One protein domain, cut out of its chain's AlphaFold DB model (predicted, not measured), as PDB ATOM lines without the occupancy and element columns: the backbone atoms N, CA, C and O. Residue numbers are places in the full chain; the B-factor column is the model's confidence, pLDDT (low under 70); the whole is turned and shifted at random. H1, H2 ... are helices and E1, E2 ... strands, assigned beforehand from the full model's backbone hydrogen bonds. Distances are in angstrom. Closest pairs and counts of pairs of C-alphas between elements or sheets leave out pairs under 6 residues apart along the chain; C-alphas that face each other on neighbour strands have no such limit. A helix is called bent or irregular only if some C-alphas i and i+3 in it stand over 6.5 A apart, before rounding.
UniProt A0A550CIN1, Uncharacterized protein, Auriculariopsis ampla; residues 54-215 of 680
ATOM      1  N   SER A  54     -25.828 -56.666 -21.862       95.06
ATOM      2  CA  SER A  54     -25.146 -55.931 -22.925       95.06
ATOM      3  C   SER A  54     -26.149 -55.509 -24.000       95.06
ATOM      4  O   SER A  54     -27.181 -56.152 -24.181       95.06
ATOM      5  N   LEU A  55     -25.834 -54.461 -24.767       96.94
ATOM      6  CA  LEU A  55     -26.601 -54.084 -25.963       96.94
ATOM      7  C   LEU A  55     -26.196 -54.877 -27.217       96.94
ATOM      8  O   LEU A  55     -26.829 -54.730 -28.262       96.94
ATOM      9  N   ALA A  56     -25.188 -55.753 -27.141       96.31
ATOM     10  CA  ALA A  56     -24.784 -56.597 -28.266       96.31
ATOM     11  C   ALA A  56     -25.947 -57.396 -28.897       96.31
ATOM     12  O   ALA A  56     -26.063 -57.377 -30.128       96.31
ATOM     13  N   PRO A  57     -26.838 -58.069 -28.133       96.31
ATOM     14  CA  PRO A  57     -27.988 -58.766 -28.706       96.31
ATOM     15  C   PRO A  57     -28.906 -57.837 -29.501       96.31
ATOM     16  O   PRO A  57     -29.380 -58.233 -30.564       96.31
ATOM     17  N   LEU A  58     -29.106 -56.596 -29.034       97.44
ATOM     18  CA  LEU A  58     -29.959 -55.609 -29.697       97.44
ATOM     19  C   LEU A  58     -29.439 -55.275 -31.097       97.44
ATOM     20  O   LEU A  58     -30.210 -55.287 -32.048       97.44
ATOM     21  N   PHE A  59     -28.133 -55.049 -31.259       96.94
ATOM     22  CA  PHE A  59     -27.552 -54.781 -32.580       96.94
ATOM     23  C   PHE A  59     -27.476 -56.031 -33.461       96.94
ATOM     24  O   PHE A  59     -27.599 -55.929 -34.679       96.94
ATOM     25  N   LYS A  60     -27.363 -57.226 -32.868       96.56
ATOM     26  CA  LYS A  60     -27.380 -58.503 -33.602       96.56
ATOM     27  C   LYS A  60     -28.725 -58.806 -34.280       96.56
ATOM     28  O   LYS A  60     -28.760 -59.710 -35.113       96.56
ATOM     29  N   VAL A  61     -29.814 -58.088 -33.963       96.56
ATOM     30  CA  VAL A  61     -31.113 -58.258 -34.650       96.56
ATOM     31  C   VAL A  61     -31.183 -57.558 -36.009       96.56
ATOM     32  O   VAL A  61     -32.129 -57.818 -36.755       96.56
ATOM     33  N   LEU A  62     -30.228 -56.671 -36.313       97.00
ATOM     34  CA  LEU A  62     -30.166 -55.895 -37.549       97.00
ATOM     35  C   LEU A  62     -29.422 -56.676 -38.645       97.00
ATOM     36  O   LEU A  62     -28.221 -56.904 -38.504       97.00
ATOM     37  N   PRO A  63     -30.074 -57.040 -39.765       97.00
ATOM     38  CA  PRO A  63     -29.395 -57.688 -40.890       97.00
ATOM     39  C   PRO A  63     -28.259 -56.865 -41.514       97.00
ATOM     40  O   PRO A  63     -27.327 -57.442 -42.066       97.00
ATOM     41  N   CYS A  64     -28.318 -55.530 -41.442       96.38
ATOM     42  CA  CYS A  64     -27.249 -54.662 -41.940       96.38
ATOM     43  C   CYS A  64     -25.980 -54.686 -41.070       96.38
ATOM     44  O   CYS A  64     -24.932 -54.220 -41.519       96.38
ATOM     45  N   VAL A  65     -26.063 -55.212 -39.841       97.12
ATOM     46  CA  VAL A  65     -24.924 -55.343 -38.929       97.12
ATOM     47  C   VAL A  65     -24.210 -56.667 -39.188       97.12
ATOM     48  O   VAL A  65     -24.762 -57.754 -39.024       97.12
ATOM     49  N   ILE A  66     -22.945 -56.566 -39.571       97.06
ATOM     50  CA  ILE A  66     -22.055 -57.680 -39.877       97.06
ATOM     51  C   ILE A  66     -21.166 -57.947 -38.666       97.06
ATOM     52  O   ILE A  66     -20.780 -57.033 -37.938       97.06
ATOM     53  N   ARG A  67     -20.832 -59.221 -38.461       96.56
ATOM     54  CA  ARG A  67     -19.890 -59.667 -37.434       96.56
ATOM     55  C   ARG A  67     -18.521 -59.848 -38.074       96.56
ATOM     56  O   ARG A  67     -18.399 -60.577 -39.053       96.56
ATOM     57  N   GLN A  68     -17.516 -59.197 -37.516       95.69
ATOM     58  CA  GLN A  68     -16.111 -59.418 -37.840       95.69
ATOM     59  C   GLN A  68     -15.414 -59.952 -36.594       95.69
ATOM     60  O   GLN A  68     -15.746 -59.541 -35.485       95.69
ATOM     61  N   THR A  69     -14.484 -60.881 -36.770       94.69
ATOM     62  CA  THR A  69     -13.608 -61.321 -35.682       94.69
ATOM     63  C   THR A  69     -12.308 -60.545 -35.812       94.69
ATOM     64  O   THR A  69     -11.705 -60.543 -36.882       94.69
ATOM     65  N   GLU A  70     -11.915 -59.862 -34.747       93.69
ATOM     66  CA  GLU A  70     -10.678 -59.094 -34.660       93.69
ATOM     67  C   GLU A  70      -9.905 -59.635 -33.458       93.69
ATOM     68  O   GLU A  70     -10.436 -59.687 -32.350       93.69
ATOM     69  N   GLU A  71      -8.679 -60.092 -33.677       89.69
ATOM     70  CA  GLU A  71      -7.774 -60.433 -32.584       89.69
ATOM     71  C   GLU A  71      -7.074 -59.149 -32.152       89.69
ATOM     72  O   GLU A  71      -6.468 -58.459 -32.975       89.69
ATOM     73  N   ARG A  72      -7.234 -58.785 -30.880       87.94
ATOM     74  CA  ARG A  72      -6.628 -57.585 -30.320       87.94
ATOM     75  C   ARG A  72      -5.632 -57.991 -29.265       87.94
ATOM     76  O   ARG A  72      -5.957 -58.700 -28.321       87.94
ATOM     77  N   ILE A  73      -4.432 -57.468 -29.437       83.38
ATOM     78  CA  ILE A  73      -3.376 -57.573 -28.454       83.38
ATOM     79  C   ILE A  73      -3.622 -56.447 -27.449       83.38
ATOM     80  O   ILE A  73      -3.402 -55.272 -27.753       83.38
ATOM     81  N   GLY A  74      -4.181 -56.805 -26.298       74.06
ATOM     82  CA  GLY A  74      -4.386 -55.901 -25.181       74.06
ATOM     83  C   GLY A  74      -3.143 -55.870 -24.301       74.06
ATOM     84  O   GLY A  74      -2.647 -56.908 -23.878       74.06
ATOM     85  N   CYS A  75      -2.670 -54.666 -23.980       63.88
ATOM     86  CA  CYS A  75      -1.821 -54.446 -22.806       63.88
ATOM     87  C   CYS A  75      -2.698 -54.103 -21.591       63.88
ATOM     88  O   CYS A  75      -2.345 -53.228 -20.801       63.88
ATOM     89  N   GLU A  76      -3.890 -54.700 -21.477       62.78
ATOM     90  CA  GLU A  76      -4.630 -54.630 -20.220       62.78
ATOM     91  C   GLU A  76      -3.968 -55.651 -19.302       62.78
ATOM     92  O   GLU A  76      -4.351 -56.817 -19.271       62.78
ATOM     93  N   GLY A  77      -2.919 -55.200 -18.605       56.72
ATOM     94  CA  GLY A  77      -2.322 -55.958 -17.522       56.72
ATOM     95  C   GLY A  77      -3.443 -56.405 -16.597       56.72
ATOM     96  O   GLY A  77      -4.102 -55.581 -15.956       56.72
ATOM     97  N   THR A  78      -3.730 -57.701 -16.605       59.34
ATOM     98  CA  THR A  78      -4.683 -58.272 -15.658       59.34
ATOM     99  C   THR A  78      -4.054 -58.215 -14.271       59.34
ATOM    100  O   THR A  78      -2.831 -58.122 -14.150       59.34
ATOM    101  N   GLU A  79      -4.871 -58.278 -13.217       51.88
ATOM    102  CA  GLU A  79      -4.351 -58.360 -11.842       51.88
ATOM    103  C   GLU A  79      -3.320 -59.497 -11.697       51.88
ATOM    104  O   GLU A  79      -2.354 -59.360 -10.947       51.88
ATOM    105  N   ASP A  80      -3.501 -60.568 -12.476       54.06
ATOM    106  CA  ASP A  80      -2.681 -61.775 -12.445       54.06
ATOM    107  C   ASP A  80      -1.425 -61.688 -13.327       54.06
ATOM    108  O   ASP A  80      -0.480 -62.454 -13.147       54.06
ATOM    109  N   ASN A  81      -1.392 -60.764 -14.290       64.81
ATOM    110  CA  ASN A  81      -0.267 -60.599 -15.200       64.81
ATOM    111  C   ASN A  81      -0.208 -59.146 -15.705       64.81
ATOM    112  O   ASN A  81      -0.715 -58.857 -16.795       64.81
ATOM    113  N   PRO A  82       0.383 -58.216 -14.931       62.00
ATOM    114  CA  PRO A  82       0.443 -56.799 -15.294       62.00
ATOM    115  C   PRO A  82       1.265 -56.552 -16.569       62.00
ATOM    116  O   PRO A  82       0.966 -55.626 -17.321       62.00
ATOM    117  N   ASP A  83       2.245 -57.418 -16.835       70.06
ATOM    118  CA  ASP A  83       3.044 -57.431 -18.068       70.06
ATOM    119  C   ASP A  83       2.472 -58.402 -19.121       70.06
ATOM    120  O   ASP A  83       3.043 -58.604 -20.197       70.06
ATOM    121  N   GLY A  84       1.336 -59.021 -18.805       70.25
ATOM    122  CA  GLY A  84       0.660 -59.998 -19.632       70.25
ATOM    123  C   GLY A  84       0.073 -59.351 -20.858       70.25
ATOM    124  O   GLY A  84      -0.945 -58.670 -20.793       70.25
ATOM    125  N   ILE A  85       0.694 -59.619 -21.996       74.69
ATOM    126  CA  ILE A  85       0.068 -59.379 -23.282       74.69
ATOM    127  C   ILE A  85      -1.049 -60.418 -23.431       74.69
ATOM    128  O   ILE A  85      -0.770 -61.590 -23.694       74.69
ATOM    129  N   THR A  86      -2.306 -60.011 -23.252       77.12
ATOM    130  CA  THR A  86      -3.451 -60.869 -23.574       77.12
ATOM    131  C   THR A  86      -3.795 -60.693 -25.048       77.12
ATOM    132  O   THR A  86      -3.905 -59.578 -25.565       77.12
ATOM    133  N   SER A  87      -3.911 -61.810 -25.768       81.00
ATOM    134  CA  SER A  87      -4.496 -61.808 -27.108       81.00
ATOM    135  C   SER A  87      -5.965 -62.168 -26.971       81.00
ATOM    136  O   SER A  87      -6.324 -63.340 -26.843       81.00
ATOM    137  N   ASP A  88      -6.811 -61.149 -26.965       85.81
ATOM    138  CA  ASP A  88      -8.243 -61.310 -26.782       85.81
ATOM    139  C   ASP A  88      -8.937 -61.288 -28.145       85.81
ATOM    140  O   ASP A  88      -8.710 -60.420 -28.995       85.81
ATOM    141  N   ARG A  89      -9.818 -62.265 -28.381       88.06
ATOM    142  CA  ARG A  89     -10.610 -62.335 -29.614       88.06
ATOM    143  C   ARG A  89     -11.905 -61.555 -29.447       88.06
ATOM    144  O   ARG A  89     -12.824 -61.982 -28.753       88.06
ATOM    145  N   TYR A  90     -12.010 -60.442 -30.162       91.56
ATOM    146  CA  TYR A  90     -13.197 -59.602 -30.177       91.56
ATOM    147  C   TYR A  90     -14.117 -59.964 -31.343       91.56
ATOM    148  O   TYR A  90     -13.698 -60.095 -32.494       91.56
ATOM    149  N   GLN A  91     -15.418 -60.033 -31.068       95.00
ATOM    150  CA  GLN A  91     -16.452 -59.967 -32.091       95.00
ATOM    151  C   GLN A  91     -16.879 -58.512 -32.285       95.00
ATOM    152  O   GLN A  91     -17.598 -57.934 -31.474       95.00
ATOM    153  N   ILE A  92     -16.477 -57.927 -33.403       96.38
ATOM    154  CA  ILE A  92     -16.802 -56.561 -33.788       96.38
ATOM    155  C   ILE A  92     -18.112 -56.542 -34.577       96.38
ATOM    156  O   ILE A  92     -18.241 -57.167 -35.631       96.38
ATOM    157  N   LEU A  93     -19.087 -55.787 -34.085       97.12
ATOM    158  CA  LEU A  93     -20.318 -55.450 -34.788       97.12
ATOM    159  C   LEU A  93     -20.075 -54.189 -35.625       97.12
ATOM    160  O   LEU A  93     -19.801 -53.108 -35.096       97.12
ATOM    161  N   THR A  94     -20.159 -54.349 -36.943       97.12
ATOM    162  CA  THR A  94     -19.856 -53.320 -37.944       97.12
ATOM    163  C   THR A  94     -20.969 -53.234 -38.992       97.12
ATOM    164  O   THR A  94     -21.854 -54.080 -39.037       97.12
ATOM    165  N   MET A  95     -20.935 -52.230 -39.860       96.56
ATOM    166  CA  MET A  95     -21.848 -52.072 -40.997       96.56
ATOM    167  C   MET A  95     -21.035 -51.750 -42.249       96.56
ATOM    168  O   MET A  95     -20.018 -51.059 -42.166       96.56
ATOM    169  N   LYS A  96     -21.482 -52.239 -43.410       95.38
ATOM    170  CA  LYS A  96     -20.895 -51.821 -44.690       95.38
ATOM    171  C   LYS A  96     -21.311 -50.375 -44.977       95.38
ATOM    172  O   LYS A  96     -22.499 -50.078 -44.846       95.38
ATOM    173  N   PRO A  97     -20.375 -49.494 -45.359       93.81
ATOM    174  CA  PRO A  97     -20.741 -48.178 -45.853       93.81
ATOM    175  C   PRO A  97     -21.532 -48.308 -47.161       93.81
ATOM    176  O   PRO A  97     -21.311 -49.231 -47.950       93.81
ATOM    177  N   ASN A  98     -22.456 -47.379 -47.376       91.62
ATOM    178  CA  ASN A  98     -23.169 -47.201 -48.633       91.62
ATOM    179  C   ASN A  98     -22.216 -46.655 -49.716       91.62
ATOM    180  O   ASN A  98     -21.072 -46.294 -49.437       91.62
ATOM    181  N   ALA A  99     -22.687 -46.561 -50.965       92.38
ATOM    182  CA  ALA A  99     -21.891 -46.049 -52.089       92.38
ATOM    183  C   ALA A  99     -21.373 -44.610 -51.879       92.38
ATOM    184  O   ALA A  99     -20.347 -44.233 -52.435       92.38
ATOM    185  N   ASP A 100     -22.064 -43.822 -51.054       92.12
ATOM    186  CA  ASP A 100     -21.697 -42.458 -50.659       92.12
ATOM    187  C   ASP A 100     -20.811 -42.404 -49.398       92.12
ATOM    188  O   ASP A 100     -20.615 -41.337 -48.820       92.12
ATOM    189  N   MET A 101     -20.287 -43.550 -48.953       92.75
ATOM    190  CA  MET A 101     -19.506 -43.721 -47.724       92.75
ATOM    191  C   MET A 101     -20.274 -43.421 -46.425       92.75
ATOM    192  O   MET A 101     -19.673 -43.407 -45.347       92.75
ATOM    193  N   THR A 102     -21.596 -43.219 -46.480       93.75
ATOM    194  CA  THR A 102     -22.425 -43.058 -45.279       93.75
ATOM    195  C   THR A 102     -22.838 -44.411 -44.708       93.75
ATOM    196  O   THR A 102     -22.897 -45.419 -45.409       93.75
ATOM    197  N   VAL A 103     -23.142 -44.447 -43.412       95.06
ATOM    198  CA  VAL A 103     -23.728 -45.620 -42.759       95.06
ATOM    199  C   VAL A 103     -25.113 -45.228 -42.264       95.06
ATOM    200  O   VAL A 103     -25.247 -44.283 -41.487       95.06
ATOM    201  N   SER A 104     -26.140 -45.946 -42.709       96.38
ATOM    202  CA  SER A 104     -27.529 -45.718 -42.310       96.38
ATOM    203  C   SER A 104     -28.231 -47.037 -42.007       96.38
ATOM    204  O   SER A 104     -27.914 -48.076 -42.590       96.38
ATOM    205  N   ILE A 105     -29.176 -47.007 -41.067       96.81
ATOM    206  CA  ILE A 105     -30.025 -48.161 -40.762       96.81
ATOM    207  C   ILE A 105     -31.290 -48.041 -41.622       96.81
ATOM    208  O   ILE A 105     -31.986 -47.028 -41.539       96.81
ATOM    209  N   PRO A 106     -31.641 -49.046 -42.442       96.44
ATOM    210  CA  PRO A 106     -32.894 -49.008 -43.190       96.44
ATOM    211  C   PRO A 106     -34.101 -48.878 -42.251       96.44
ATOM    212  O   PRO A 106     -34.139 -49.513 -41.195       96.44
ATOM    213  N   ALA A 107     -35.110 -48.091 -42.639       96.00
ATOM    214  CA  ALA A 107     -36.257 -47.774 -41.779       96.00
ATOM    215  C   ALA A 107     -36.981 -49.028 -41.250       96.00
ATOM    216  O   ALA A 107     -37.325 -49.104 -40.072       96.00
ATOM    217  N   GLU A 108     -37.144 -50.054 -42.086       96.94
ATOM    218  CA  GLU A 108     -37.714 -51.354 -41.698       96.94
ATOM    219  C   GLU A 108     -36.904 -52.082 -40.608       96.94
ATOM    220  O   GLU A 108     -37.467 -52.682 -39.689       96.94
ATOM    221  N   GLN A 109     -35.573 -52.002 -40.671       97.00
ATOM    222  CA  GLN A 109     -34.681 -52.615 -39.696       97.00
ATOM    223  C   GLN A 109     -34.665 -51.803 -38.401       97.00
ATOM    224  O   GLN A 109     -34.605 -52.387 -37.320       97.00
ATOM    225  N   TRP A 110     -34.806 -50.477 -38.492       95.94
ATOM    226  CA  TRP A 110     -34.996 -49.627 -37.321       95.94
ATOM    227  C   TRP A 110     -36.291 -49.953 -36.573       95.94
ATOM    228  O   TRP A 110     -36.256 -50.158 -35.361       95.94
ATOM    229  N   VAL A 111     -37.417 -50.079 -37.287       95.94
ATOM    230  CA  VAL A 111     -38.701 -50.497 -36.696       95.94
ATOM    231  C   VAL A 111     -38.537 -51.832 -35.970       95.94
ATOM    232  O   VAL A 111     -38.985 -51.979 -34.832       95.94
ATOM    233  N   ARG A 112     -37.826 -52.787 -36.583       95.69
ATOM    234  CA  ARG A 112     -37.504 -54.072 -35.953       95.69
ATOM    235  C   ARG A 112     -36.648 -53.912 -34.696       95.69
ATOM    236  O   ARG A 112     -36.959 -54.545 -33.694       95.69
ATOM    237  N   LEU A 113     -35.595 -53.095 -34.717       96.75
ATOM    238  CA  LEU A 113     -34.761 -52.843 -33.536       96.75
ATOM    239  C   LEU A 113     -35.579 -52.221 -32.404       96.75
ATOM    240  O   LEU A 113     -35.491 -52.675 -31.266       96.75
ATOM    241  N   GLN A 114     -36.427 -51.239 -32.716       96.06
ATOM    242  CA  GLN A 114     -37.285 -50.566 -31.742       96.06
ATOM    243  C   GLN A 114     -38.274 -51.517 -31.056       96.06
ATOM    244  O   GLN A 114     -38.544 -51.353 -29.864       96.06
ATOM    245  N   MET A 115     -38.758 -52.554 -31.755       96.19
ATOM    246  CA  MET A 115     -39.592 -53.600 -31.141       96.19
ATOM    247  C   MET A 115     -38.892 -54.329 -29.986       96.19
ATOM    248  O   MET A 115     -39.578 -54.786 -29.071       96.19
ATOM    249  N   TYR A 116     -37.561 -54.443 -30.023       97.81
ATOM    250  CA  TYR A 116     -36.759 -55.062 -28.965       97.81
ATOM    251  C   TYR A 116     -36.246 -54.028 -27.960       97.81
ATOM    252  O   TYR A 116     -36.344 -54.254 -26.758       97.81
ATOM    253  N   ALA A 117     -35.782 -52.864 -28.424       97.38
ATOM    254  CA  ALA A 117     -35.247 -51.807 -27.566       97.38
ATOM    255  C   ALA A 117     -36.259 -51.332 -26.510       97.38
ATOM    256  O   ALA A 117     -35.907 -51.155 -25.348       97.38
ATOM    257  N   ARG A 118     -37.541 -51.204 -26.882       97.38
ATOM    258  CA  ARG A 118     -38.637 -50.840 -25.962       97.38
ATOM    259  C   ARG A 118     -38.913 -51.885 -24.877       97.38
ATOM    260  O   ARG A 118     -39.589 -51.571 -23.902       97.38
ATOM    261  N   ARG A 119     -38.451 -53.122 -25.047       97.94
ATOM    262  CA  ARG A 119     -38.644 -54.199 -24.064       97.94
ATOM    263  C   ARG A 119     -37.542 -54.213 -23.014       97.94
ATOM    264  O   ARG A 119     -37.762 -54.770 -21.948       97.94
ATOM    265  N   ILE A 120     -36.402 -53.579 -23.290       98.31
ATOM    266  CA  ILE A 120     -35.292 -53.461 -22.346       98.31
ATOM    267  C   ILE A 120     -35.674 -52.454 -21.265       98.31
ATOM    268  O   ILE A 120     -35.841 -51.264 -21.539       98.31
ATOM    269  N   LYS A 121     -35.798 -52.944 -20.031       98.25
ATOM    270  CA  LYS A 121     -36.097 -52.134 -18.843       98.25
ATOM    271  C   LYS A 121     -34.897 -52.028 -17.907       98.25
ATOM    272  O   LYS A 121     -34.696 -51.000 -17.262       98.25
ATOM    273  N   VAL A 122     -34.090 -53.086 -17.865       98.06
ATOM    274  CA  VAL A 122     -32.889 -53.207 -17.045       98.06
ATOM    275  C   VAL A 122     -31.722 -53.589 -17.946       98.06
ATOM    276  O   VAL A 122     -31.730 -54.647 -18.570       98.06
ATOM    277  N   LEU A 123     -30.707 -52.740 -17.999       97.75
ATOM    278  CA  LEU A 123     -29.383 -53.110 -18.473       97.75
ATOM    279  C   LEU A 123     -28.502 -53.233 -17.231       97.75
ATOM    280  O   LEU A 123     -28.237 -52.227 -16.583       97.75
ATOM    281  N   ASP A 124     -28.140 -54.454 -16.862       96.25
ATOM    282  CA  ASP A 124     -27.349 -54.744 -15.666       96.25
ATOM    283  C   ASP A 124     -26.176 -55.637 -16.040       96.25
ATOM    284  O   ASP A 124     -26.295 -56.860 -16.132       96.25
ATOM    285  N   ASP A 125     -25.058 -54.987 -16.327       92.69
ATOM    286  CA  ASP A 125     -23.827 -55.628 -16.736       92.69
ATOM    287  C   ASP A 125     -23.008 -56.036 -15.513       92.69
ATOM    288  O   ASP A 125     -22.153 -55.309 -15.002       92.69
ATOM    289  N   LYS A 126     -23.324 -57.234 -15.028       87.62
ATOM    290  CA  LYS A 126     -22.634 -57.851 -13.899       87.62
ATOM    291  C   LYS A 126     -21.151 -58.072 -14.212       87.62
ATOM    292  O   LYS A 126     -20.815 -58.295 -15.376       87.62
ATOM    293  N   PRO A 127     -20.282 -58.125 -13.186       82.88
ATOM    294  CA  PRO A 127     -18.889 -58.522 -13.361       82.88
ATOM    295  C   PRO A 127     -18.769 -59.809 -14.184       82.88
ATOM    296  O   PRO A 127     -19.568 -60.735 -14.016       82.88
ATOM    297  N   LEU A 128     -17.784 -59.843 -15.081       79.75
ATOM    298  CA  LEU A 128     -17.473 -61.025 -15.876       79.75
ATOM    299  C   LEU A 128     -17.065 -62.177 -14.950       79.75
ATOM    300  O   LEU A 128     -16.297 -61.988 -14.005       79.75
ATOM    301  N   GLY A 129     -17.575 -63.378 -15.223       78.62
ATOM    302  CA  GLY A 129     -16.987 -64.587 -14.653       78.62
ATOM    303  C   GLY A 129     -15.582 -64.808 -15.220       78.62
ATOM    304  O   GLY A 129     -15.297 -64.378 -16.334       78.62
ATOM    305  N   ARG A 130     -14.718 -65.529 -14.491       69.25
ATOM    306  CA  ARG A 130     -13.319 -65.813 -14.891       69.25
ATOM    307  C   ARG A 130     -13.142 -66.515 -16.253       69.25
ATOM    308  O   ARG A 130     -12.012 -66.656 -16.688       69.25
ATOM    309  N   TYR A 131     -14.218 -66.979 -16.889       73.12
ATOM    310  CA  TYR A 131     -14.186 -67.822 -18.095       73.12
ATOM    311  C   TYR A 131     -15.067 -67.296 -19.240       73.12
ATOM    312  O   TYR A 131     -15.428 -68.043 -20.148       73.12
ATOM    313  N   GLU A 132     -15.511 -66.040 -19.179       76.00
ATOM    314  CA  GLU A 132     -16.288 -65.450 -20.273       76.00
ATOM    315  C   GLU A 132     -15.364 -64.782 -21.301       76.00
ATOM    316  O   GLU A 132     -15.196 -63.567 -21.306       76.00
ATOM    317  N   ASP A 133     -14.807 -65.584 -22.213       67.75
ATOM    318  CA  ASP A 133     -13.767 -65.159 -23.172       67.75
ATOM    319  C   ASP A 133     -14.292 -64.396 -24.408       67.75
ATOM    320  O   ASP A 133     -13.553 -64.140 -25.362       67.75
ATOM    321  N   TYR A 134     -15.584 -64.054 -24.462       72.19
ATOM    322  CA  TYR A 134     -16.189 -63.475 -25.668       72.19
ATOM    323  C   TYR A 134     -16.537 -62.001 -25.506       72.19
ATOM    324  O   TYR A 134     -17.668 -61.619 -25.195       72.19
ATOM    325  N   PHE A 135     -15.566 -61.164 -25.848       87.56
ATOM    326  CA  PHE A 135     -15.734 -59.725 -25.950       87.56
ATOM    327  C   PHE A 135     -16.479 -59.353 -27.237       87.56
ATOM    328  O   PHE A 135     -16.052 -59.670 -28.348       87.56
ATOM    329  N   VAL A 136     -17.612 -58.661 -27.113       93.75
ATOM    330  CA  VAL A 136     -18.326 -58.085 -28.263       93.75
ATOM    331  C   VAL A 136     -18.147 -56.577 -28.225       93.75
ATOM    332  O   VAL A 136     -18.489 -55.971 -27.218       93.75
ATOM    333  N   ALA A 137     -17.681 -55.977 -29.320       95.12
ATOM    334  CA  ALA A 137     -17.569 -54.527 -29.486       95.12
ATOM    335  C   ALA A 137     -18.490 -54.028 -30.604       95.12
ATOM    336  O   ALA A 137     -18.770 -54.751 -31.557       95.12
ATOM    337  N   VAL A 138     -18.961 -52.786 -30.521       95.94
ATOM    338  CA  VAL A 138     -19.750 -52.126 -31.572       95.94
ATOM    339  C   VAL A 138     -18.971 -50.919 -32.074       95.94
ATOM    340  O   VAL A 138     -18.629 -50.024 -31.305       95.94
ATOM    341  N   LYS A 139     -18.714 -50.845 -33.386       95.75
ATOM    342  CA  LYS A 139     -18.061 -49.660 -33.958       95.75
ATOM    343  C   LYS A 139     -18.960 -48.429 -33.790       95.75
ATOM    344  O   LYS A 139     -20.158 -48.473 -34.063       95.75
ATOM    345  N   SER A 140     -18.359 -47.301 -33.415       95.62
ATOM    346  CA  SER A 140     -19.070 -46.037 -33.144       95.62
ATOM    347  C   SER A 140     -20.035 -45.582 -34.246       95.62
ATOM    348  O   SER A 140     -21.103 -45.054 -33.941       95.62
ATOM    349  N   PHE A 141     -19.721 -45.814 -35.524       95.44
ATOM    350  CA  PHE A 141     -20.602 -45.431 -36.631       95.44
ATOM    351  C   PHE A 141     -21.887 -46.270 -36.714       95.44
ATOM    352  O   PHE A 141     -22.887 -45.768 -37.214       95.44
ATOM    353  N   VAL A 142     -21.906 -47.500 -36.184       96.19
ATOM    354  CA  VAL A 142     -23.129 -48.318 -36.083       96.19
ATOM    355  C   VAL A 142     -24.109 -47.669 -35.105       96.19
ATOM    356  O   VAL A 142     -25.291 -47.521 -35.405       96.19
ATOM    357  N   LEU A 143     -23.606 -47.205 -33.956       95.88
ATOM    358  CA  LEU A 143     -24.398 -46.443 -32.986       95.88
ATOM    359  C   LEU A 143     -24.818 -45.079 -33.545       95.88
ATOM    360  O   LEU A 143     -25.961 -44.667 -33.371       95.88
ATOM    361  N   ALA A 144     -23.918 -44.386 -34.246       95.56
ATOM    362  CA  ALA A 144     -24.231 -43.102 -34.869       95.56
ATOM    363  C   ALA A 144     -25.319 -43.233 -35.950       95.56
ATOM    364  O   ALA A 144     -26.160 -42.345 -36.069       95.56
ATOM    365  N   ALA A 145     -25.358 -44.348 -36.690       96.06
ATOM    366  CA  ALA A 145     -26.376 -44.622 -37.705       96.06
ATOM    367  C   ALA A 145     -27.793 -44.791 -37.122       96.06
ATOM    368  O   ALA A 145     -28.771 -44.598 -37.838       96.06
ATOM    369  N   ALA A 146     -27.926 -45.099 -35.827       95.25
ATOM    370  CA  ALA A 146     -29.214 -45.146 -35.128       95.25
ATOM    371  C   ALA A 146     -29.743 -43.755 -34.733       95.25
ATOM    372  O   ALA A 146     -30.948 -43.569 -34.555       95.25
ATOM    373  N   ARG A 147     -28.863 -42.755 -34.615       94.69
ATOM    374  CA  ARG A 147     -29.211 -41.415 -34.124       94.69
ATOM    375  C   ARG A 147     -30.295 -40.700 -34.949       94.69
ATOM    376  O   ARG A 147     -31.181 -40.131 -34.314       94.69
ATOM    377  N   PRO A 148     -30.291 -40.713 -36.300       95.12
ATOM    378  CA  PRO A 148     -31.323 -40.041 -37.098       95.12
ATOM    379  C   PRO A 148     -32.738 -40.592 -36.898       95.12
ATOM    380  O   PRO A 148     -33.700 -39.922 -37.254       95.12
ATOM    381  N   HIS A 149     -32.868 -41.801 -36.349       92.94
ATOM    382  CA  HIS A 149     -34.145 -42.498 -36.213       92.94
ATOM    383  C   HIS A 149     -34.749 -42.428 -34.802       92.94
ATOM    384  O   HIS A 149     -35.801 -43.014 -34.539       92.94
ATOM    385  N   CYS A 150     -34.076 -41.762 -33.868       88.88
ATOM    386  CA  CYS A 150     -34.566 -41.616 -32.509       88.88
ATOM    387  C   CYS A 150     -35.481 -40.380 -32.427       88.88
ATOM    388  O   CYS A 150     -34.971 -39.269 -32.300       88.88
ATOM    389  N   ASP A 151     -36.806 -40.571 -32.483       73.69
ATOM    390  CA  ASP A 151     -37.810 -39.483 -32.480       73.69
ATOM    391  C   ASP A 151     -37.696 -38.577 -31.237       73.69
ATOM    392  O   ASP A 151     -37.478 -37.373 -31.354       73.69
ATOM    393  N   ASP A 152     -37.725 -39.177 -30.040       72.25
ATOM    394  CA  ASP A 152     -37.438 -38.508 -28.753       72.25
ATOM    395  C   ASP A 152     -35.928 -38.427 -28.464       72.25
ATOM    396  O   ASP A 152     -35.481 -38.130 -27.355       72.25
ATOM    397  N   GLY A 153     -35.111 -38.761 -29.461       85.94
ATOM    398  CA  GLY A 153     -33.662 -38.699 -29.383       85.94
ATOM    399  C   GLY A 153     -32.994 -39.807 -28.570       85.94
ATOM    400  O   GLY A 153     -31.787 -39.686 -28.375       85.94
ATOM    401  N   VAL A 154     -33.704 -40.855 -28.117       96.50
ATOM    402  CA  VAL A 154     -33.143 -41.953 -27.296       96.50
ATOM    403  C   VAL A 154     -33.267 -43.354 -27.912       96.50
ATOM    404  O   VAL A 154     -34.253 -43.670 -28.573       96.50
ATOM    405  N   LEU A 155     -32.276 -44.214 -27.649       97.06
ATOM    406  CA  LEU A 155     -32.236 -45.613 -28.104       97.06
ATOM    407  C   LEU A 155     -33.126 -46.551 -27.268       97.06
ATOM    408  O   LEU A 155     -33.775 -47.435 -27.822       97.06
ATOM    409  N   LEU A 156     -33.139 -46.371 -25.946       97.56
ATOM    410  CA  LEU A 156     -33.784 -47.223 -24.944       97.56
ATOM    411  C   LEU A 156     -34.861 -46.411 -24.204       97.56
ATOM    412  O   LEU A 156     -34.590 -45.837 -23.150       97.56
ATOM    413  N   PRO A 157     -36.085 -46.313 -24.741       97.06
ATOM    414  CA  PRO A 157     -37.102 -45.409 -24.196       97.06
ATOM    415  C   PRO A 157     -37.719 -45.880 -22.868       97.06
ATOM    416  O   PRO A 157     -38.231 -45.053 -22.124       97.06
ATOM    417  N   ASN A 158     -37.666 -47.182 -22.562       97.50
ATOM    418  CA  ASN A 158     -38.306 -47.777 -21.379       97.50
ATOM    419  C   ASN A 158     -37.303 -48.271 -20.323       97.50
ATOM    420  O   ASN A 158     -37.697 -48.960 -19.379       97.50
ATOM    421  N   VAL A 159     -36.012 -47.956 -20.483       98.06
ATOM    422  CA  VAL A 159     -35.002 -48.345 -19.497       98.06
ATOM    423  C   VAL A 159     -35.175 -47.510 -18.234       98.06
ATOM    424  O   VAL A 159     -35.251 -46.285 -18.292       98.06
ATOM    425  N   HIS A 160     -35.229 -48.188 -17.093       98.31
ATOM    426  CA  HIS A 160     -35.244 -47.559 -15.776       98.31
ATOM    427  C   HIS A 160     -34.032 -47.961 -14.932       98.31
ATOM    428  O   HIS A 160     -33.783 -47.363 -13.895       98.31
ATOM    429  N   THR A 161     -33.252 -48.962 -15.332       98.38
ATOM    430  CA  THR A 161     -32.016 -49.325 -14.631       98.38
ATOM    431  C   THR A 161     -30.910 -49.505 -15.654       98.38
ATOM    432  O   THR A 161     -31.043 -50.321 -16.563       98.38
ATOM    433  N   LEU A 162     -29.840 -48.726 -15.517       98.06
ATOM    434  CA  LEU A 162     -28.699 -48.707 -16.424       98.06
ATOM    435  C   LEU A 162     -27.408 -48.867 -15.610       98.06
ATOM    436  O   LEU A 162     -26.758 -47.877 -15.295       98.06
ATOM    437  N   LEU A 163     -27.058 -50.100 -15.248       96.81
ATOM    438  CA  LEU A 163     -25.824 -50.447 -14.543       96.81
ATOM    439  C   LEU A 163     -24.792 -50.950 -15.563       96.81
ATOM    440  O   LEU A 163     -24.823 -52.102 -15.992       96.81
ATOM    441  N   LEU A 164     -23.935 -50.041 -16.025       93.81
ATOM    442  CA  LEU A 164     -22.881 -50.300 -17.003       93.81
ATOM    443  C   LEU A 164     -21.637 -50.880 -16.318       93.81
ATOM    444  O   LEU A 164     -21.123 -50.290 -15.369       93.81
ATOM    445  N   GLY A 165     -21.134 -51.998 -16.833       90.69
ATOM    446  CA  GLY A 165     -20.002 -52.738 -16.288       90.69
ATOM    447  C   GLY A 165     -18.962 -53.084 -17.364       90.69
ATOM    448  O   GLY A 165     -18.837 -52.363 -18.366       90.69
ATOM    449  N   PRO A 166     -18.192 -54.172 -17.175       89.06
ATOM    450  CA  PRO A 166     -17.130 -54.566 -18.095       89.06
ATOM    451  C   PRO A 166     -17.607 -54.892 -19.519       89.06
ATOM    452  O   PRO A 166     -17.008 -54.389 -20.466       89.06
ATOM    453  N   ARG A 167     -18.693 -55.659 -19.716       90.88
ATOM    454  CA  ARG A 167     -19.171 -56.022 -21.068       90.88
ATOM    455  C   ARG A 167     -19.623 -54.802 -21.852       90.88
ATOM    456  O   ARG A 167     -19.416 -54.738 -23.058       90.88
ATOM    457  N   MET A 168     -20.256 -53.837 -21.195       94.62
ATOM    458  CA  MET A 168     -20.677 -52.579 -21.792       94.62
ATOM    459  C   MET A 168     -19.488 -51.663 -22.069       94.62
ATOM    460  O   MET A 168     -19.470 -51.037 -23.128       94.62
ATOM    461  N   LYS A 169     -18.473 -51.626 -21.194       91.19
ATOM    462  CA  LYS A 169     -17.200 -50.940 -21.473       91.19
ATOM    463  C   LYS A 169     -16.560 -51.507 -22.743       91.19
ATOM    464  O   LYS A 169     -16.260 -50.749 -23.661       91.19
ATOM    465  N   THR A 170     -16.426 -52.830 -22.830       90.81
ATOM    466  CA  THR A 170     -15.925 -53.533 -24.018       90.81
ATOM    467  C   THR A 170     -16.797 -53.252 -25.245       90.81
ATOM    468  O   THR A 170     -16.274 -52.948 -26.318       90.81
ATOM    469  N   LEU A 171     -18.127 -53.280 -25.092       93.19
ATOM    470  CA  LEU A 171     -19.065 -53.005 -26.180       93.19
ATOM    471  C   LEU A 171     -18.856 -51.625 -26.789       93.19
ATOM    472  O   LEU A 171     -18.943 -51.463 -28.006       93.19
ATOM    473  N   LEU A 172     -18.618 -50.639 -25.929       94.00
ATOM    474  CA  LEU A 172     -18.503 -49.247 -26.311       94.00
ATOM    475  C   LEU A 172     -17.099 -48.848 -26.776       94.00
ATOM    476  O   LEU A 172     -16.944 -47.692 -27.126       94.00
ATOM    477  N   ASP A 173     -16.116 -49.752 -26.813       89.50
ATOM    478  CA  ASP A 173     -14.779 -49.601 -27.418       89.50
ATOM    479  C   ASP A 173     -14.380 -48.170 -27.863       89.50
ATOM    480  O   ASP A 173     -14.793 -47.685 -28.922       89.50
ATOM    481  N   ASN A 174     -13.545 -47.488 -27.069       88.88
ATOM    482  CA  ASN A 174     -13.130 -46.084 -27.267       88.88
ATOM    483  C   ASN A 174     -14.265 -45.032 -27.212       88.88
ATOM    484  O   ASN A 174     -14.087 -43.880 -27.632       88.88
ATOM    485  N   MET A 175     -15.434 -45.400 -26.694       94.31
ATOM    486  CA  MET A 175     -16.531 -44.494 -26.362       94.31
ATOM    487  C   MET A 175     -16.802 -44.527 -24.859       94.31
ATOM    488  O   MET A 175     -16.568 -45.524 -24.182       94.31
ATOM    489  N   THR A 176     -17.314 -43.419 -24.338       93.19
ATOM    490  CA  THR A 176     -17.643 -43.247 -22.924       93.19
ATOM    491  C   THR A 176     -19.096 -42.833 -22.769       93.19
ATOM    492  O   THR A 176     -19.691 -42.217 -23.659       93.19
ATOM    493  N   THR A 177     -19.696 -43.183 -21.637       95.31
ATOM    494  CA  THR A 177     -21.038 -42.725 -21.282       95.31
ATOM    495  C   THR A 177     -20.956 -41.497 -20.397       95.31
ATOM    496  O   THR A 177     -20.231 -41.506 -19.409       95.31
ATOM    497  N   ARG A 178     -21.710 -40.450 -20.732       95.81
ATOM    498  CA  ARG A 178     -21.762 -39.199 -19.968       95.81
ATOM    499  C   ARG A 178     -23.197 -38.718 -19.808       95.81
ATOM    500  O   ARG A 178     -24.041 -38.974 -20.670       95.81
ATOM    501  N   VAL A 179     -23.467 -37.985 -18.731       96.69
ATOM    502  CA  VAL A 179     -24.720 -37.234 -18.600       96.69
ATOM    503  C   VAL A 179     -24.605 -35.954 -19.419       96.69
ATOM    504  O   VAL A 179     -23.641 -35.205 -19.284       96.69
ATOM    505  N   ARG A 180     -25.590 -35.693 -20.277       95.75
ATOM    506  CA  ARG A 180     -25.634 -34.507 -21.129       95.75
ATOM    507  C   ARG A 180     -26.940 -33.755 -20.935       95.75
ATOM    508  O   ARG A 180     -28.017 -34.319 -21.104       95.75
ATOM    509  N   LEU A 181     -26.833 -32.461 -20.665       95.25
ATOM    510  CA  LEU A 181     -27.964 -31.540 -20.641       95.25
ATOM    511  C   LEU A 181     -28.185 -30.987 -22.049       95.25
ATOM    512  O   LEU A 181     -27.261 -30.473 -22.677       95.25
ATOM    513  N   THR A 182     -29.401 -31.127 -22.568       94.44
ATOM    514  CA  THR A 182     -29.801 -30.542 -23.852       94.44
ATOM    515  C   THR A 182     -30.948 -29.568 -23.602       94.44
ATOM    516  O   THR A 182     -31.926 -29.966 -22.967       94.44
ATOM    517  N   PRO A 183     -30.870 -28.315 -24.080       92.88
ATOM    518  CA  PRO A 183     -32.004 -27.406 -24.009       92.88
ATOM    519  C   PRO A 183     -33.140 -27.955 -24.881       92.88
ATOM    520  O   PRO A 183     -32.947 -28.240 -26.066       92.88
ATOM    521  N   ALA A 184     -34.312 -28.141 -24.289       88.56
ATOM    522  CA  ALA A 184     -35.539 -28.435 -25.005       88.56
ATOM    523  C   ALA A 184     -36.059 -27.164 -25.696       88.56
ATOM    524  O   ALA A 184     -35.617 -26.044 -25.426       88.56
ATOM    525  N   LYS A 185     -36.989 -27.342 -26.643       89.19
ATOM    526  CA  LYS A 185     -37.535 -26.246 -27.468       89.19
ATOM    527  C   LYS A 185     -38.259 -25.173 -26.644       89.19
ATOM    528  O   LYS A 185     -38.373 -24.044 -27.103       89.19
ATOM    529  N   ASP A 186     -38.742 -25.536 -25.462       90.38
ATOM    530  CA  ASP A 186     -39.428 -24.679 -24.492       90.38
ATOM    531  C   ASP A 186     -38.469 -23.977 -23.508       90.38
ATOM    532  O   ASP A 186     -38.911 -23.203 -22.665       90.38
ATOM    533  N   GLY A 187     -37.159 -24.229 -23.616       91.94
ATOM    534  CA  GLY A 187     -36.135 -23.692 -22.720       91.94
ATOM    535  C   GLY A 187     -35.844 -24.559 -21.491       91.94
ATOM    536  O   GLY A 187     -34.842 -24.311 -20.819       91.94
ATOM    537  N   ALA A 188     -36.640 -25.598 -21.208       93.75
ATOM    538  CA  ALA A 188     -36.336 -26.539 -20.135       93.75
ATOM    539  C   ALA A 188     -35.117 -27.394 -20.512       93.75
ATOM    540  O   ALA A 188     -34.955 -27.795 -21.660       93.75
ATOM    541  N   GLN A 189     -34.227 -27.707 -19.574       95.12
ATOM    542  CA  GLN A 189     -33.118 -28.618 -19.868       95.12
ATOM    543  C   GLN A 189     -33.569 -30.065 -19.679       95.12
ATOM    544  O   GLN A 189     -34.064 -30.435 -18.620       95.12
ATOM    545  N   THR A 190     -33.378 -30.900 -20.700       95.56
ATOM    546  CA  THR A 190     -33.564 -32.351 -20.590       95.56
ATOM    547  C   THR A 190     -32.207 -33.024 -20.446       95.56
ATOM    548  O   THR A 190     -31.308 -32.821 -21.269       95.56
ATOM    549  N   ALA A 191     -32.056 -33.827 -19.396       96.69
ATOM    550  CA  ALA A 191     -30.859 -34.613 -19.145       96.69
ATOM    551  C   ALA A 191     -30.957 -35.988 -19.820       96.69
ATOM    552  O   ALA A 191     -31.970 -36.681 -19.718       96.69
ATOM    553  N   TYR A 192     -29.881 -36.398 -20.483       97.62
ATOM    554  CA  TYR A 192     -29.754 -37.691 -21.150       97.62
ATOM    555  C   TYR A 192     -28.511 -38.419 -20.659       97.62
ATOM    556  O   TYR A 192     -27.501 -37.781 -20.365       97.62
ATOM    557  N   VAL A 193     -28.552 -39.750 -20.660       97.62
ATOM    558  CA  VAL A 193     -27.330 -40.560 -20.649       97.62
ATOM    559  C   VAL A 193     -26.931 -40.805 -22.099       97.62
ATOM    560  O   VAL A 193     -27.688 -41.399 -22.868       97.62
ATOM    561  N   SER A 194     -25.757 -40.323 -22.494       97.19
ATOM    562  CA  SER A 194     -25.286 -40.321 -23.880       97.19
ATOM    563  C   SER A 194     -23.990 -41.106 -24.038       97.19
ATOM    564  O   SER A 194     -23.134 -41.068 -23.161       97.19
ATOM    565  N   VAL A 195     -23.820 -41.759 -25.188       96.88
ATOM    566  CA  VAL A 195     -22.535 -42.316 -25.632       96.88
ATOM    567  C   VAL A 195     -21.789 -41.249 -26.422       96.88
ATOM    568  O   VAL A 195     -22.332 -40.651 -27.358       96.88
ATOM    569  N   MET A 196     -20.534 -41.020 -26.059       95.56
ATOM    570  CA  MET A 196     -19.643 -40.044 -26.671       95.56
ATOM    571  C   MET A 196     -18.350 -40.714 -27.124       95.56
ATOM    572  O   MET A 196     -17.841 -41.608 -26.460       95.56
ATOM    573  N   LYS A 197     -17.781 -40.259 -28.238       93.62
ATOM    574  CA  LYS A 197     -16.404 -40.606 -28.616       93.62
ATOM    575  C   LYS A 197     -15.427 -39.767 -27.780       93.62
ATOM    576  O   LYS A 197     -15.783 -38.654 -27.398       93.62
ATOM    577  N   GLN A 198     -14.192 -40.234 -27.568       80.38
ATOM    578  CA  GLN A 198     -13.140 -39.511 -26.819       80.38
ATOM    579  C   GLN A 198     -13.002 -38.015 -27.186       80.38
ATOM    580  O   GLN A 198     -12.859 -37.173 -26.307       80.38
ATOM    581  N   ALA A 199     -13.162 -37.646 -28.464       75.94
ATOM    582  CA  ALA A 199     -13.160 -36.250 -28.933       75.94
ATOM    583  C   ALA A 199     -14.442 -35.451 -28.585       75.94
ATOM    584  O   ALA A 199     -14.769 -34.463 -29.235       75.94
ATOM    585  N   SER A 200     -15.209 -35.906 -27.593       81.69
ATOM    586  CA  SER A 200     -16.488 -35.345 -27.151       81.69
ATOM    587  C   SER A 200     -17.589 -35.274 -28.219       81.69
ATOM    588  O   SER A 200     -18.573 -34.551 -28.051       81.69
ATOM    589  N   SER A 201     -17.478 -36.036 -29.312       92.50
ATOM    590  CA  SER A 201     -18.548 -36.098 -30.305       92.50
ATOM    591  C   SER A 201     -19.669 -37.020 -29.825       92.50
ATOM    592  O   SER A 201     -19.448 -38.182 -29.477       92.50
ATOM    593  N   LEU A 202     -20.894 -36.488 -29.798       94.00
ATOM    594  CA  LEU A 202     -22.088 -37.263 -29.475       94.00
ATOM    595  C   LEU A 202     -22.299 -38.357 -30.523       94.00
ATOM    596  O   LEU A 202     -22.523 -38.056 -31.699       94.00
ATOM    597  N   VAL A 203     -22.322 -39.602 -30.061       94.69
ATOM    598  CA  VAL A 203     -22.660 -40.764 -30.880       94.69
ATOM    599  C   VAL A 203     -24.176 -40.964 -30.866       94.69
ATOM    600  O   VAL A 203     -24.815 -40.852 -31.909       94.69
ATOM    601  N   ILE A 204     -24.766 -41.174 -29.685       96.69
ATOM    602  CA  ILE A 204     -26.212 -41.391 -29.503       96.69
ATOM    603  C   ILE A 204     -26.629 -41.101 -28.051       96.69
ATOM    604  O   ILE A 204     -25.809 -41.232 -27.144       96.69
ATOM    605  N   ASN A 205     -27.890 -40.723 -27.799       97.25
ATOM    606  CA  ASN A 205     -28.430 -40.763 -26.434       97.25
ATOM    607  C   ASN A 205     -29.031 -42.149 -26.168       97.25
ATOM    608  O   ASN A 205     -29.850 -42.638 -26.945       97.25
ATOM    609  N   LEU A 206     -28.638 -42.785 -25.070       97.44
ATOM    610  CA  LEU A 206     -29.171 -44.087 -24.683       97.44
ATOM    611  C   LEU A 206     -30.577 -43.945 -24.121       97.44
ATOM    612  O   LEU A 206     -31.483 -44.618 -24.589       97.44
ATOM    613  N   CYS A 207     -30.763 -43.061 -23.148       97.81
ATOM    614  CA  CYS A 207     -32.033 -42.866 -22.457       97.81
ATOM    615  C   CYS A 207     -32.109 -41.473 -21.832       97.81
ATOM    616  O   CYS A 207     -31.109 -40.748 -21.763       97.81
ATOM    617  N   ARG A 208     -33.311 -41.091 -21.396       97.44
ATOM    618  CA  ARG A 208     -33.515 -39.887 -20.594       97.44
ATOM    619  C   ARG A 208     -33.157 -40.182 -19.142       97.44
ATOM    620  O   ARG A 208     -33.442 -41.270 -18.650       97.44
ATOM    621  N   LEU A 209     -32.557 -39.212 -18.462       97.31
ATOM    622  CA  LEU A 209     -32.152 -39.375 -17.068       97.31
ATOM    623  C   LEU A 209     -33.360 -39.512 -16.131       97.31
ATOM    624  O   LEU A 209     -33.318 -40.309 -15.202       97.31
ATOM    625  N   ASP A 210     -34.448 -38.791 -16.410       96.94
ATOM    626  CA  ASP A 210     -35.671 -38.776 -15.595       96.94
ATOM    627  C   ASP A 210     -36.462 -40.096 -15.622       96.94
ATOM    628  O   ASP A 210     -37.294 -40.342 -14.749       96.94
ATOM    629  N   ALA A 211     -36.175 -40.976 -16.585       97.06
ATOM    630  CA  ALA A 211     -36.731 -42.325 -16.644       97.06
ATOM    631  C   ALA A 211     -36.004 -43.320 -15.718       97.06
ATOM    632  O   ALA A 211     -36.526 -44.404 -15.448       97.06
ATOM    633  N   LEU A 212     -34.804 -42.978 -15.232       98.38
ATOM    634  CA  LEU A 212     -33.959 -43.907 -14.487       98.38
ATOM    635  C   LEU A 212     -34.325 -43.983 -13.001       98.38
ATOM    636  O   LEU A 212     -34.714 -43.022 -12.363       98.38
ATOM    637  N   GLN A 213     -34.159 -45.158 -12.426       98.38
ATOM    638  CA  GLN A 213     -34.211 -45.445 -10.998       98.38
ATOM    639  C   GLN A 213     -32.862 -45.978 -10.518       98.38
ATOM    640  O   GLN A 213     -32.514 -45.759  -9.364       98.38
ATOM    641  N   GLY A 214     -32.097 -46.642 -11.391       98.31
ATOM    642  CA  GLY A 214     -30.721 -47.058 -11.130       98.31
ATOM    643  C   GLY A 214     -29.780 -46.611 -12.243       98.31
ATOM    644  O   GLY A 214     -30.111 -46.771 -13.420       98.31
ATOM    645  N   LEU A 215     -28.621 -46.064 -11.884       98.06
ATOM    646  CA  LEU A 215     -27.605 -45.610 -12.832       98.06
ATOM    647  C   LEU A 215     -26.205 -45.985 -12.343       98.06
ATOM    648  O   LEU A 215     -25.821 -45.590 -11.247       98.06
TER     649      LEU A 215
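AT A GLANCE: This is residues 54 to 215 of the 680 residues of an uncharacterized protein of Auriculariopsis ampla (UniProt A0A550CIN1). Two long, twisted strand hairpins, E1 with E2 and E6 with E7, reach to opposite ends of the domain, and each is widened to a sheet of three strands, by E4 beside E2 and by E8 beside E7. H3 joins the two sheets, packing over E8 of one and on the end of E2 of the other, while H1 covers E2, H4 sits beside E4, H2 packs on H1, and the short strand pair E3 and E5 lies apart from both sheets. The 162 printed residues include four named helices and eight named strands, in the order H1 E1 E2 H2 E3 E4 H3 E5 H4 E6 E7 E8, and the class is mixed, helices and strands. The sheet E1 E2 E4 is mixed, E6 E7 E8 is antiparallel, and E3 E5 is parallel. The whole is compact, with a radius of gyration of the C-alphas of 16.6 A and spans of 54 by 40 by 31 A.

HOW THE PARTS SIT: H1, residues 56 to 60, is on the sheet of E1, residues 65 to 74, E2, residues 86 to 95, and E4, residues 135 to 138, at a height over the sheet of 8.6 A. It lies over E2, but only just, with 3 of its 5 C-alphas falling there. E1 and E2 form an antiparallel hairpin at 156 degrees, with N 68 and O 92 within hydrogen-bond range at 2.9 A. E2 and E4 are parallel at 32 degrees, with N 91 and O 135 at 2.8 A. H2, residues 107 to 117, touches H1, the closest C-alphas being those of Leu 58 and Leu 113, 6.7 A apart. E3, residues 122 to 124, and E5, residues 161 to 163, are parallel at 14 degrees, with N 123 and O 161 at 2.8 A; residues 161 to 162 also pair, parallel, with residues 214 to 215. H3, residues 140 to 149, and H2 only just touch, only at their ends, with 3 pairs of C-alphas within 8 A, the closest being Trp 110 and His 149 at 7.3 A; their lines are about perpendicular, at 79 degrees. H3 is on the sheet E1 E2 E4 and also on one face of the sheet of E6, residues 175 to 183, E7, residues 189 to 197, and E8, residues 202 to 208, making two layers, a helix on a sheet. Its height over this second sheet is 8.0 A, it lies over E8, and the closest C-alphas are those of Ala 144 and Val 203, 4.9 A apart. H4, residues 166 to 171, stands at the level of the sheet E1 E2 E4, and the C-alphas of Ala 137 and Leu 171 are its closest to E4, 3.9 A apart. E6, E7 and E8 form a meander, each strand the antiparallel neighbour of the one before, with N 178 and O 194 at 2.9 A and N 206 and O 193 at 2.8 A. In H1 and H4 every O i to N i+4 pair is within hydrogen-bond range, against 6 of 7 in H2 and 2 of 6 in H3, where 6 of 7 O i to N i+3 pairs are.

IN THESE COORDINATES: H1 begins at C-alpha 56, (-24.784, -56.597, -28.266). E1 is 24.7 A long and bends by 55 degrees at residue 71; E2 is 26.8 A long. H2 measures 14.8 A and H3 15.8 A; H3 is irregular, but only just, with C-alphas 145 and 148 6.8 A apart. E6, 23.2 A, bends by 59 degrees at residue 178, and E7, 22.4 A, by 65 degrees at residue 193. E8, 14.7 A, ends at C-alpha 208, (-33.515, -39.887, -20.594).

THE WHOLE: The C-alphas of Asp 83 and Asp 186 are the two farthest apart, at 54.0 A. The printed part, residues 54 to 215, has no cut. The links E1 to E2, E2 to H2 and H3 to E5 are long, with 11 residues each. The mean pLDDT of the printed part is 90.9, and residues 75 to 82, 130 and 133 are under 70.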